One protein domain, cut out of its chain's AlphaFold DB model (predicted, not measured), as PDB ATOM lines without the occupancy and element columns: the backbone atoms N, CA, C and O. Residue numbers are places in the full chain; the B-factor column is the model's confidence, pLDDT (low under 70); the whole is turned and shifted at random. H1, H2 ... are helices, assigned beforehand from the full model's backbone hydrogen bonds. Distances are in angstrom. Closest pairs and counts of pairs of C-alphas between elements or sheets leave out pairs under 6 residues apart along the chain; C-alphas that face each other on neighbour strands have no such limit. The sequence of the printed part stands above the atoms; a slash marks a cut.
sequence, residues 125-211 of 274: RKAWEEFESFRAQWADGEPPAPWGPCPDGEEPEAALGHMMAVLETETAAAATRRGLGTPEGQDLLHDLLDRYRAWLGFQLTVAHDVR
ATOM      1  N   ARG A 125      26.043 -23.786  -0.986       92.12
ATOM      2  CA  ARG A 125      26.870 -22.912  -0.147       92.12
ATOM      3  C   ARG A 125      28.325 -23.378  -0.005       92.12
ATOM      4  O   ARG A 125      29.218 -22.545  -0.039       92.12
ATOM      5  N   LYS A 126      28.596 -24.681   0.116       91.31
ATOM      6  CA  LYS A 126      29.980 -25.196   0.143       91.31
ATOM      7  C   LYS A 126      30.691 -24.924  -1.190       91.31
ATOM      8  O   LYS A 126      31.843 -24.513  -1.190       91.31
ATOM      9  N   ALA A 127      30.003 -25.136  -2.316       93.50
ATOM     10  CA  ALA A 127      30.544 -24.826  -3.641       93.50
ATOM     11  C   ALA A 127      30.848 -23.327  -3.790       93.50
ATOM     12  O   ALA A 127      31.889 -22.957  -4.323       93.50
ATOM     13  N   TRP A 128      29.972 -22.475  -3.254       93.88
ATOM     14  CA  TRP A 128      30.187 -21.034  -3.186       93.88
ATOM     15  C   TRP A 128      31.420 -20.644  -2.365       93.88
ATOM     16  O   TRP A 128      32.251 -19.881  -2.845       93.88
ATOM     17  N   GLU A 129      31.558 -21.190  -1.154       92.94
ATOM     18  CA  GLU A 129      32.712 -20.950  -0.277       92.94
ATOM     19  C   GLU A 129      34.031 -21.330  -0.984       92.94
ATOM     20  O   GLU A 129      35.017 -20.597  -0.899       92.94
ATOM     21  N   GLU A 130      34.050 -22.433  -1.745       93.62
ATOM     22  CA  GLU A 130      35.228 -22.810  -2.538       93.62
ATOM     23  C   GLU A 130      35.479 -21.880  -3.725       93.62
ATOM     24  O   GLU A 130      36.624 -21.534  -4.011       93.62
ATOM     25  N   PHE A 131      34.427 -21.419  -4.396       94.88
ATOM     26  CA  PHE A 131      34.553 -20.403  -5.434       94.88
ATOM     27  C   PHE A 131      35.146 -19.093  -4.877       94.88
ATOM     28  O   PHE A 131      36.067 -18.532  -5.475       94.88
ATOM     29  N   GLU A 132      34.695 -18.625  -3.710       93.75
ATOM     30  CA  GLU A 132      35.272 -17.448  -3.045       93.75
ATOM     31  C   GLU A 132      36.738 -17.672  -2.652       93.75
ATOM     32  O   GLU A 132      37.572 -16.782  -2.839       93.75
ATOM     33  N   SER A 133      37.073 -18.875  -2.177       92.44
ATOM     34  CA  SER A 133      38.454 -19.285  -1.900       92.44
ATOM     35  C   SER A 133      39.330 -19.219  -3.156       92.44
ATOM     36  O   SER A 133      40.439 -18.683  -3.109       92.44
ATOM     37  N   PHE A 134      38.830 -19.680  -4.307       93.75
ATOM     38  CA  PHE A 134      39.548 -19.583  -5.581       93.75
ATOM     39  C   PHE A 134      39.776 -18.133  -6.003       93.75
ATOM     40  O   PHE A 134      40.894 -17.785  -6.380       93.75
ATOM     41  N   ARG A 135      38.774 -17.257  -5.870       94.00
ATOM     42  CA  ARG A 135      38.944 -15.818  -6.135       94.00
ATOM     43  C   ARG A 135      40.010 -15.192  -5.238       94.00
ATOM     44  O   ARG A 135      40.869 -14.452  -5.714       94.00
ATOM     45  N   ALA A 136      40.005 -15.528  -3.948       91.94
ATOM     46  CA  ALA A 136      40.962 -14.995  -2.982       91.94
ATOM     47  C   ALA A 136      42.423 -15.360  -3.313       91.94
ATOM     48  O   ALA A 136      43.319 -14.546  -3.083       91.94
ATOM     49  N   GLN A 137      42.683 -16.528  -3.916       90.06
ATOM     50  CA  GLN A 137      44.034 -16.939  -4.345       90.06
ATOM     51  C   GLN A 137      44.650 -15.986  -5.393       90.06
ATOM     52  O   GLN A 137      45.876 -15.845  -5.489       90.06
ATOM     53  N   TRP A 138      43.812 -15.279  -6.153       88.12
ATOM     54  CA  TRP A 138      44.235 -14.344  -7.200       88.12
ATOM     55  C   TRP A 138      44.292 -12.884  -6.754       88.12
ATOM     56  O   TRP A 138      44.769 -12.033  -7.505       88.12
ATOM     57  N   ALA A 139      43.855 -12.585  -5.534       84.06
ATOM     58  CA  ALA A 139      43.516 -11.226  -5.133       84.06
ATOM     59  C   ALA A 139      44.698 -10.384  -4.589       84.06
ATOM     60  O   ALA A 139      44.499  -9.339  -3.986       84.06
ATOM     61  N   ASP A 140      45.950 -10.799  -4.824       79.88
ATOM     62  CA  ASP A 140      47.184 -10.052  -4.485       79.88
ATOM     63  C   ASP A 140      47.241  -9.491  -3.037       79.88
ATOM     64  O   ASP A 140      47.915  -8.502  -2.763       79.88
ATOM     65  N   GLY A 141      46.565 -10.154  -2.087       76.50
ATOM     66  CA  GLY A 141      46.522  -9.769  -0.670       76.50
ATOM     67  C   GLY A 141      45.367  -8.840  -0.279       76.50
ATOM     68  O   GLY A 141      45.160  -8.618   0.914       76.50
ATOM     69  N   GLU A 142      44.584  -8.350  -1.238       78.06
ATOM     70  CA  GLU A 142      43.329  -7.645  -0.977       78.06
ATOM     71  C   GLU A 142      42.155  -8.616  -1.136       78.06
ATOM     72  O   GLU A 142      42.101  -9.341  -2.123       78.06
ATOM     73  N   PRO A 143      41.196  -8.685  -0.202       77.56
ATOM     74  CA  PRO A 143      40.026  -9.532  -0.385       77.56
ATOM     75  C   PRO A 143      39.267  -9.127  -1.658       77.56
ATOM     76  O   PRO A 143      39.027  -7.931  -1.859       77.56
ATOM     77  N   PRO A 144      38.857 -10.084  -2.509       82.44
ATOM     78  CA  PRO A 144      38.070  -9.755  -3.683       82.44
ATOM     79  C   PRO A 144      36.748  -9.114  -3.248       82.44
ATOM     80  O   PRO A 144      36.187  -9.453  -2.202       82.44
ATOM     81  N   ALA A 145      36.231  -8.186  -4.057       82.25
ATOM     82  CA  ALA A 145      34.947  -7.560  -3.764       82.25
ATOM     83  C   ALA A 145      33.856  -8.641  -3.593       82.25
ATOM     84  O   ALA A 145      33.857  -9.622  -4.358       82.25
ATOM     85  N   PRO A 146      32.924  -8.475  -2.629       79.19
ATOM     86  CA  PRO A 146      31.814  -9.402  -2.452       79.19
ATOM     87  C   PRO A 146      31.084  -9.595  -3.778       79.19
ATOM     88  O   PRO A 146      30.702  -8.617  -4.426       79.19
ATOM     89  N   TRP A 147      30.918 -10.845  -4.199       78.56
ATOM     90  CA  TRP A 147      30.249 -11.148  -5.457       78.56
ATOM     91  C   TRP A 147      28.837 -11.627  -5.174       78.56
ATOM     92  O   TRP A 147      28.662 -12.795  -4.913       78.56
ATOM     93  N   GLY A 148      27.837 -10.744  -5.230       79.50
ATOM     94  CA  GLY A 148      26.419 -11.132  -5.197       79.50
ATOM     95  C   GLY A 148      25.976 -12.028  -4.019       79.50
ATOM     96  O   GLY A 148      26.722 -12.270  -3.072       79.50
ATOM     97  N   PRO A 149      24.711 -12.475  -4.015       79.62
ATOM     98  CA  PRO A 149      24.257 -13.532  -3.117       79.62
ATOM     99  C   PRO A 149      24.697 -14.913  -3.627       79.62
ATOM    100  O   PRO A 149      24.800 -15.131  -4.832       79.62
ATOM    101  N   CYS A 150      24.875 -15.870  -2.710       78.06
ATOM    102  CA  CYS A 150      25.092 -17.272  -3.066       78.06
ATOM    103  C   CYS A 150      23.894 -17.801  -3.889       78.06
ATOM    104  O   CYS A 150      22.762 -17.712  -3.400       78.06
ATOM    105  N   PRO A 151      24.112 -18.409  -5.070       73.12
ATOM    106  CA  PRO A 151      23.092 -18.986  -5.936       73.12
ATOM    107  C   PRO A 151      22.624 -20.343  -5.387       73.12
ATOM    108  O   PRO A 151      22.552 -21.341  -6.104       73.12
ATOM    109  N   ASP A 152      22.373 -20.433  -4.076       75.88
ATOM    110  CA  ASP A 152      21.948 -21.690  -3.465       75.88
ATOM    111  C   ASP A 152      20.555 -22.056  -3.982       75.88
ATOM    112  O   ASP A 152      19.587 -21.321  -3.794       75.88
ATOM    113  N   GLY A 153      20.467 -23.195  -4.666       75.94
ATOM    114  CA  GLY A 153      19.237 -23.646  -5.312       75.94
ATOM    115  C   GLY A 153      19.098 -23.275  -6.788       75.94
ATOM    116  O   GLY A 153      18.115 -23.699  -7.388       75.94
ATOM    117  N   GLU A 154      20.056 -22.561  -7.390       83.50
ATOM    118  CA  GLU A 154      20.115 -22.429  -8.851       83.50
ATOM    119  C   GLU A 154      20.442 -23.768  -9.533       83.50
ATOM    120  O   GLU A 154      20.999 -24.691  -8.925       83.50
ATOM    121  N   GLU A 155      20.099 -23.865 -10.821       91.44
ATOM    122  CA  GLU A 155      20.499 -24.987 -11.671       91.44
ATOM    123  C   GLU A 155      22.035 -25.053 -11.778       91.44
ATOM    124  O   GLU A 155      22.659 -24.025 -12.070       91.44
ATOM    125  N   PRO A 156      22.664 -26.234 -11.589       93.44
ATOM    126  CA  PRO A 156      24.122 -26.366 -11.525       93.44
ATOM    127  C   PRO A 156      24.877 -25.725 -12.693       93.44
ATOM    128  O   PRO A 156      25.896 -25.074 -12.481       93.44
ATOM    129  N   GLU A 157      24.374 -25.879 -13.920       94.56
ATOM    130  CA  GLU A 157      24.997 -25.323 -15.129       94.56
ATOM    131  C   GLU A 157      25.004 -23.787 -15.122       94.56
ATOM    132  O   GLU A 157      26.013 -23.166 -15.449       94.56
ATOM    133  N   ALA A 158      23.895 -23.165 -14.712       93.00
ATOM    134  CA  ALA A 158      23.778 -21.711 -14.666       93.00
ATOM    135  C   ALA A 158      24.698 -21.119 -13.587       93.00
ATOM    136  O   ALA A 158      25.459 -20.189 -13.864       93.00
ATOM    137  N   ALA A 159      24.693 -21.716 -12.390       93.75
ATOM    138  CA  ALA A 159      25.566 -21.310 -11.295       93.75
ATOM    139  C   ALA A 159      27.050 -21.452 -11.674       93.75
ATOM    140  O   ALA A 159      27.831 -20.518 -11.471       93.75
ATOM    141  N   LEU A 160      27.437 -22.581 -12.282       94.94
ATOM    142  CA  LEU A 160      28.807 -22.810 -12.740       94.94
ATOM    143  C   LEU A 160      29.223 -21.795 -13.809       94.94
ATOM    144  O   LEU A 160      30.314 -21.236 -13.720       94.94
ATOM    145  N   GLY A 161      28.359 -21.522 -14.791       94.31
ATOM    146  CA  GLY A 161      28.628 -20.541 -15.841       94.31
ATOM    147  C   GLY A 161      28.912 -19.145 -15.280       94.31
ATOM    148  O   GLY A 161      29.878 -18.499 -15.689       94.31
ATOM    149  N   HIS A 162      28.131 -18.700 -14.289       93.06
ATOM    150  CA  HIS A 162      28.375 -17.419 -13.625       93.06
ATOM    151  C   HIS A 162      29.696 -17.407 -12.840       93.06
ATOM    152  O   HIS A 162      30.468 -16.455 -12.967       93.06
ATOM    153  N   MET A 163      29.984 -18.460 -12.068       94.75
ATOM    154  CA  MET A 163      31.241 -18.580 -11.317       94.75
ATOM    155  C   MET A 163      32.459 -18.570 -12.252       94.75
ATOM    156  O   MET A 163      33.429 -17.852 -12.008       94.75
ATOM    157  N   MET A 164      32.407 -19.322 -13.352       95.19
ATOM    158  CA  MET A 164      33.528 -19.416 -14.286       95.19
ATOM    159  C   MET A 164      33.779 -18.111 -15.034       95.19
ATOM    160  O   MET A 164      34.935 -17.717 -15.153       95.19
ATOM    161  N   ALA A 165      32.737 -17.377 -15.431       94.19
ATOM    162  CA  ALA A 165      32.909 -16.065 -16.059       94.19
ATOM    163  C   ALA A 165      33.667 -15.071 -15.152       94.19
ATOM    164  O   ALA A 165      34.502 -14.290 -15.622       94.19
ATOM    165  N   VAL A 166      33.408 -15.118 -13.838       94.00
ATOM    166  CA  VAL A 166      34.134 -14.309 -12.847       94.00
ATOM    167  C   VAL A 166      35.579 -14.789 -12.711       94.00
ATOM    168  O   VAL A 166      36.494 -13.972 -12.825       94.00
ATOM    169  N   LEU A 167      35.797 -16.095 -12.515       94.75
ATOM    170  CA  LEU A 167      37.143 -16.656 -12.349       94.75
ATOM    171  C   LEU A 167      38.025 -16.408 -13.571       94.75
ATOM    172  O   LEU A 167      39.178 -16.024 -13.404       94.75
ATOM    173  N   GLU A 168      37.506 -16.576 -14.785       94.56
ATOM    174  CA  GLU A 168      38.238 -16.313 -16.027       94.56
ATOM    175  C   GLU A 168      38.683 -14.848 -16.110       94.56
ATOM    176  O   GLU A 168      39.852 -14.562 -16.377       94.56
ATOM    177  N   THR A 169      37.775 -13.916 -15.805       92.88
ATOM    178  CA  THR A 169      38.061 -12.475 -15.824       92.88
ATOM    179  C   THR A 169      39.121 -12.099 -14.786       92.88
ATOM    180  O   THR A 169      40.107 -11.428 -15.106       92.88
ATOM    181  N   GLU A 170      38.942 -12.533 -13.537       92.44
ATOM    182  CA  GLU A 170      39.845 -12.193 -12.433       92.44
ATOM    183  C   GLU A 170      41.219 -12.855 -12.597       92.44
ATOM    184  O   GLU A 170      42.248 -12.200 -12.399       92.44
ATOM    185  N   THR A 171      41.252 -14.114 -13.043       92.12
ATOM    186  CA  THR A 171      42.492 -14.860 -13.293       92.12
ATOM    187  C   THR A 171      43.278 -14.247 -14.448       92.12
ATOM    188  O   THR A 171      44.484 -14.049 -14.317       92.12
ATOM    189  N   ALA A 172      42.628 -13.859 -15.552       91.00
ATOM    190  CA  ALA A 172      43.299 -13.193 -16.671       91.00
ATOM    191  C   ALA A 172      43.905 -11.835 -16.263       91.00
ATOM    192  O   ALA A 172      45.043 -11.504 -16.627       91.00
ATOM    193  N   ALA A 173      43.176 -11.058 -15.456       90.56
ATOM    194  CA  ALA A 173      43.672  -9.794 -14.920       90.56
ATOM    195  C   ALA A 173      44.874 -10.010 -13.980       90.56
ATOM    196  O   ALA A 173      45.881  -9.307 -14.095       90.56
ATOM    197  N   ALA A 174      44.799 -10.995 -13.079       90.56
ATOM    198  CA  ALA A 174      45.886 -11.343 -12.165       90.56
ATOM    199  C   ALA A 174      47.122 -11.874 -12.907       90.56
ATOM    200  O   ALA A 174      48.243 -11.454 -12.621       90.56
ATOM    201  N   ALA A 175      46.928 -12.729 -13.911       90.94
ATOM    202  CA  ALA A 175      47.995 -13.257 -14.753       90.94
ATOM    203  C   ALA A 175      48.777 -12.142 -15.455       90.94
ATOM    204  O   ALA A 175      50.009 -12.148 -15.446       90.94
ATOM    205  N   THR A 176      48.067 -11.144 -15.989       90.44
ATOM    206  CA  THR A 176      48.681  -9.965 -16.615       90.44
ATOM    207  C   THR A 176      49.538  -9.189 -15.613       90.44
ATOM    208  O   THR A 176      50.692  -8.879 -15.907       90.44
ATOM    209  N   ARG A 177      49.019  -8.921 -14.404       90.75
ATOM    210  CA  ARG A 177      49.769  -8.212 -13.346       90.75
ATOM    211  C   ARG A 177      51.012  -8.974 -12.888       90.75
ATOM    212  O   ARG A 177      52.029  -8.356 -12.589       90.75
ATOM    213  N   ARG A 178      50.936 -10.305 -12.850       90.19
ATOM    214  CA  ARG A 178      52.012 -11.196 -12.385       90.19
ATOM    215  C   ARG A 178      53.002 -11.598 -13.486       90.19
ATOM    216  O   ARG A 178      53.911 -12.376 -13.221       90.19
ATOM    217  N   GLY A 179      52.842 -11.093 -14.713       89.19
ATOM    218  CA  GLY A 179      53.729 -11.423 -15.832       89.19
ATOM    219  C   GLY A 179      53.596 -12.866 -16.334       89.19
ATOM    220  O   GLY A 179      54.504 -13.366 -16.989       89.19
ATOM    221  N   LEU A 180      52.464 -13.530 -16.073       89.25
ATOM    222  CA  LEU A 180      52.163 -14.902 -16.512       89.25
ATOM    223  C   LEU A 180      51.603 -14.960 -17.947       89.25
ATOM    224  O   LEU A 180      50.930 -15.912 -18.323       89.25
ATOM    225  N   GLY A 181      51.858 -13.928 -18.752       83.69
ATOM    226  CA  GLY A 181      51.363 -13.817 -20.127       83.69
ATOM    227  C   GLY A 181      52.153 -14.621 -21.163       83.69
ATOM    228  O   GLY A 181      51.900 -14.456 -22.354       83.69
ATOM    229  N   THR A 182      53.131 -15.437 -20.751       89.75
ATOM    230  CA  THR A 182      53.840 -16.334 -21.675       89.75
ATOM    231  C   THR A 182      52.917 -17.478 -22.111       89.75
ATOM    232  O   THR A 182      52.003 -17.819 -21.359       89.75
ATOM    233  N   PRO A 183      53.141 -18.101 -23.284       90.12
ATOM    234  CA  PRO A 183      52.350 -19.253 -23.720       90.12
ATOM    235  C   PRO A 183      52.281 -20.365 -22.665       90.12
ATOM    236  O   PRO A 183      51.207 -20.864 -22.360       90.12
ATOM    237  N   GLU A 184      53.402 -20.676 -22.013       90.12
ATOM    238  CA  GLU A 184      53.459 -21.701 -20.967       90.12
ATOM    239  C   GLU A 184      52.652 -21.302 -19.723       90.12
ATOM    240  O   GLU A 184      52.022 -22.145 -19.089       90.12
ATOM    241  N   GLY A 185      52.664 -20.014 -19.363       88.94
ATOM    242  CA  GLY A 185      51.842 -19.486 -18.276       88.94
ATOM    243  C   GLY A 185      50.352 -19.562 -18.601       88.94
ATOM    244  O   GLY A 185      49.559 -19.937 -17.741       88.94
ATOM    245  N   GLN A 186      49.976 -19.269 -19.845       89.25
ATOM    246  CA  GLN A 186      48.596 -19.369 -20.320       89.25
ATOM    247  C   GLN A 186      48.090 -20.814 -20.321       89.25
ATOM    248  O   GLN A 186      46.983 -21.054 -19.839       89.25
ATOM    249  N   ASP A 187      48.906 -21.768 -20.773       90.62
ATOM    250  CA  ASP A 187      48.571 -23.196 -20.749       90.62
ATOM    251  C   ASP A 187      48.315 -23.683 -19.311       90.62
ATOM    252  O   ASP A 187      47.303 -24.322 -19.032       90.62
ATOM    253  N   LEU A 188      49.182 -23.306 -18.361       89.88
ATOM    254  CA  LEU A 188      49.014 -23.660 -16.945       89.88
ATOM    255  C   LEU A 188      47.749 -23.049 -16.324       89.88
ATOM    256  O   LEU A 188      47.094 -23.686 -15.496       89.88
ATOM    257  N   LEU A 189      47.405 -21.814 -16.695       91.38
ATOM    258  CA  LEU A 189      46.189 -21.154 -16.216       91.38
ATOM    259  C   LEU A 189      44.931 -21.800 -16.792       91.38
ATOM    260  O   LEU A 189      43.946 -21.944 -16.070       91.38
ATOM    261  N   HIS A 190      44.967 -22.213 -18.059       92.00
ATOM    262  CA  HIS A 190      43.876 -22.948 -18.687       92.00
ATOM    263  C   HIS A 190      43.639 -24.289 -17.977       92.00
ATOM    264  O   HIS A 190      42.519 -24.563 -17.551       92.00
ATOM    265  N   ASP A 191      44.695 -25.075 -17.747       91.50
ATOM    266  CA  ASP A 191      44.602 -26.347 -17.016       91.50
ATOM    267  C   ASP A 191      44.036 -26.158 -15.594       91.50
ATOM    268  O   ASP A 191      43.242 -26.967 -15.105       91.50
ATOM    269  N   LEU A 192      44.410 -25.068 -14.919       91.94
ATOM    270  CA  LEU A 192      43.896 -24.743 -13.591       91.94
ATOM    271  C   LEU A 192      42.412 -24.349 -13.614       91.94
ATOM    272  O   LEU A 192      41.642 -24.841 -12.788       91.94
ATOM    273  N   LEU A 193      41.994 -23.506 -14.564       93.88
ATOM    274  CA  LEU A 193      40.590 -23.120 -14.741       93.88
ATOM    275  C   LEU A 193      39.714 -24.325 -15.100       93.88
ATOM    276  O   LEU A 193      38.609 -24.451 -14.573       93.88
ATOM    277  N   ASP A 194      40.220 -25.250 -15.915       93.88
ATOM    278  CA  ASP A 194      39.542 -26.506 -16.234       93.88
ATOM    279  C   ASP A 194      39.309 -27.351 -14.979       93.88
ATOM    280  O   ASP A 194      38.219 -27.900 -14.785       93.88
ATOM    281  N   ARG A 195      40.297 -27.412 -14.080       93.44
ATOM    282  CA  ARG A 195      40.165 -28.116 -12.798       93.44
ATOM    283  C   ARG A 195      39.208 -27.412 -11.839       93.44
ATOM    284  O   ARG A 195      38.419 -28.100 -11.191       93.44
ATOM    285  N   TYR A 196      39.218 -26.080 -11.761       95.00
ATOM    286  CA  TYR A 196      38.232 -25.330 -10.970       95.00
ATOM    287  C   TYR A 196      36.811 -25.561 -11.481       95.00
ATOM    288  O   TYR A 196      35.923 -25.860 -10.685       95.00
ATOM    289  N   ARG A 197      36.610 -25.508 -12.801       95.88
ATOM    290  CA  ARG A 197      35.330 -25.791 -13.455       95.88
ATOM    291  C   ARG A 197      34.835 -27.199 -13.143       95.88
ATOM    292  O   ARG A 197      33.694 -27.366 -12.723       95.88
ATOM    293  N   ALA A 198      35.703 -28.197 -13.290       94.81
ATOM    294  CA  ALA A 198      35.395 -29.588 -12.970       94.81
ATOM    295  C   ALA A 198      35.032 -29.780 -11.487       94.81
ATOM    296  O   ALA A 198      34.051 -30.454 -11.175       94.81
ATOM    297  N   TRP A 199      35.790 -29.168 -10.571       95.19
ATOM    298  CA  TRP A 199      35.538 -29.259  -9.132       95.19
ATOM    299  C   TRP A 199      34.232 -28.579  -8.718       95.19
ATOM    300  O   TRP A 199      33.396 -29.208  -8.075       95.19
ATOM    301  N   LEU A 200      34.024 -27.319  -9.106       95.38
ATOM    302  CA  LEU A 200      32.803 -26.579  -8.777       95.38
ATOM    303  C   LEU A 200      31.576 -27.242  -9.403       95.38
ATOM    304  O   LEU A 200      30.572 -27.430  -8.718       95.38
ATOM    305  N   GLY A 201      31.682 -27.669 -10.664       95.44
ATOM    306  CA  GLY A 201      30.630 -28.416 -11.347       95.44
ATOM    307  C   GLY A 201      30.257 -29.689 -10.596       95.44
ATOM    308  O   GLY A 201      29.079 -29.910 -10.332       95.44
ATOM    309  N   PHE A 202      31.244 -30.479 -10.160       95.31
ATOM    310  CA  PHE A 202      31.002 -31.659  -9.327       95.31
ATOM    311  C   PHE A 202      30.276 -31.312  -8.019       95.31
ATOM    312  O   PHE A 202      29.293 -31.962  -7.668       95.31
ATOM    313  N   GLN A 203      30.726 -30.286  -7.293       95.00
ATOM    314  CA  GLN A 203      30.103 -29.908  -6.021       95.00
ATOM    315  C   GLN A 203      28.641 -29.477  -6.210       95.00
ATOM    316  O   GLN A 203      27.771 -29.883  -5.435       95.00
ATOM    317  N   LEU A 204      28.362 -28.689  -7.253       95.50
ATOM    318  CA  LEU A 204      27.019 -28.217  -7.585       95.50
ATOM    319  C   LEU A 204      26.099 -29.369  -8.007       95.50
ATOM    320  O   LEU A 204      24.967 -29.447  -7.522       95.50
ATOM    321  N   THR A 205      26.570 -30.292  -8.853       94.75
ATOM    322  CA  THR A 205      25.753 -31.433  -9.295       94.75
ATOM    323  C   THR A 205      25.492 -32.417  -8.164       94.75
ATOM    324  O   THR A 205      24.360 -32.869  -8.006       94.75
ATOM    325  N   VAL A 206      26.476 -32.691  -7.302       94.31
ATOM    326  CA  VAL A 206      26.259 -33.521  -6.108       94.31
ATOM    327  C   VAL A 206      25.259 -32.870  -5.158       94.31
ATOM    328  O   VAL A 206      24.347 -33.550  -4.691       94.31
ATOM    329  N   ALA A 207      25.392 -31.570  -4.883       94.31
ATOM    330  CA  ALA A 207      24.463 -30.851  -4.014       94.31
ATOM    331  C   ALA A 207      23.023 -30.909  -4.547       94.31
ATOM    332  O   ALA A 207      22.082 -31.159  -3.790       94.31
ATOM    333  N   HIS A 208      22.859 -30.711  -5.856       93.62
ATOM    334  CA  HIS A 208      21.576 -30.825  -6.538       93.62
ATOM    335  C   HIS A 208      21.001 -32.248  -6.440       93.62
ATOM    336  O   HIS A 208      19.876 -32.430  -5.970       93.62
ATOM    337  N   ASP A 209      21.786 -33.263  -6.804       92.00
ATOM    338  CA  ASP A 209      21.326 -34.650  -6.902       92.00
ATOM    339  C   ASP A 209      21.062 -35.286  -5.532       92.00
ATOM    340  O   ASP A 209      20.146 -36.097  -5.393       92.00
ATOM    341  N   VAL A 210      21.824 -34.920  -4.497       91.38
ATOM    342  CA  VAL A 210      21.562 -35.358  -3.117       91.38
ATOM    343  C   VAL A 210      20.241 -34.781  -2.606       91.38
ATOM    344  O   VAL A 210      19.491 -35.493  -1.941       91.38
ATOM    345  N   ARG A 211      19.945 -33.515  -2.929       90.62
ATOM    346  CA  ARG A 211      18.716 -32.829  -2.510       90.62
ATOM    347  C   ARG A 211      17.478 -33.332  -3.255       90.62
ATOM    348  O   ARG A 211      16.428 -33.485  -2.639       90.62
TER     349      ARG A 211
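AT A GLANCE: This is residues 125 to 211 of the 274 residues of an uncharacterized protein of Streptomyces sviceus ATCC 29083 (UniProt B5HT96). The longest helix, H3, folds against H2 as a long helical hairpin, and the shorter H1 packs along part of both, so that the three helices lie side by side in a bundle whose centres make a triangle. H1 and H2 run the same way, and the long unnamed stretch 138 to 155 leads back from the end of H1 to the beginning of H2. The printed part has 87 residues with three named helices, H1, H2, H3 along the chain, and no named strand; the class is all helix. It is compact, with a radius of gyration of the C-alphas of 13.5 A, and elongated, spanning 43 by 25 by 15 A.

HOW THE PARTS SIT: H3, residues 183 to 211, touches H2, residues 156 to 177, at a shallow tilt of 25 degrees, opposite ways; their closest C-alphas, those of Pro 156 and Leu 204, are 5.2 A apart. H1, residues 125 to 137, touches residues 196 to 204 of H3 alone, at a shallow tilt of 15 degrees, opposite ways; the closest C-alphas, those of Ala 127 and Gln 203, are 5.6 A apart. With residues 131 to 135 alone H1 touches residues 163 to 170 of H2, at a shallow tilt of 10 degrees, the same way; the closest C-alphas, those of Arg 135 and Leu 167, are 6.5 A apart. The helix packing is mostly aligned, the helices touching at shallow tilts. In H1, H2 and H3 every O i to N i+4 pair is within hydrogen-bond range.

IN THESE COORDINATES: H3 measures 42.0 A from C-alpha 183 at (52.350, -19.253, -23.720) to C-alpha 211 at (18.716, -32.829, -2.510). H2 measures 31.5 A and H1 18.7 A, the latter beginning at C-alpha 125 at (26.870, -22.912, -0.147).

THE WHOLE: The two C-alphas farthest apart, those of Thr 182 and Arg 211, are 43.3 A apart. The link from H1 to H2 is long, 18 residues, and that from H2 to H3 is tight, 5 residues. The printed part has no cut; its mean pLDDT is 90.1, and no printed residue is under 70.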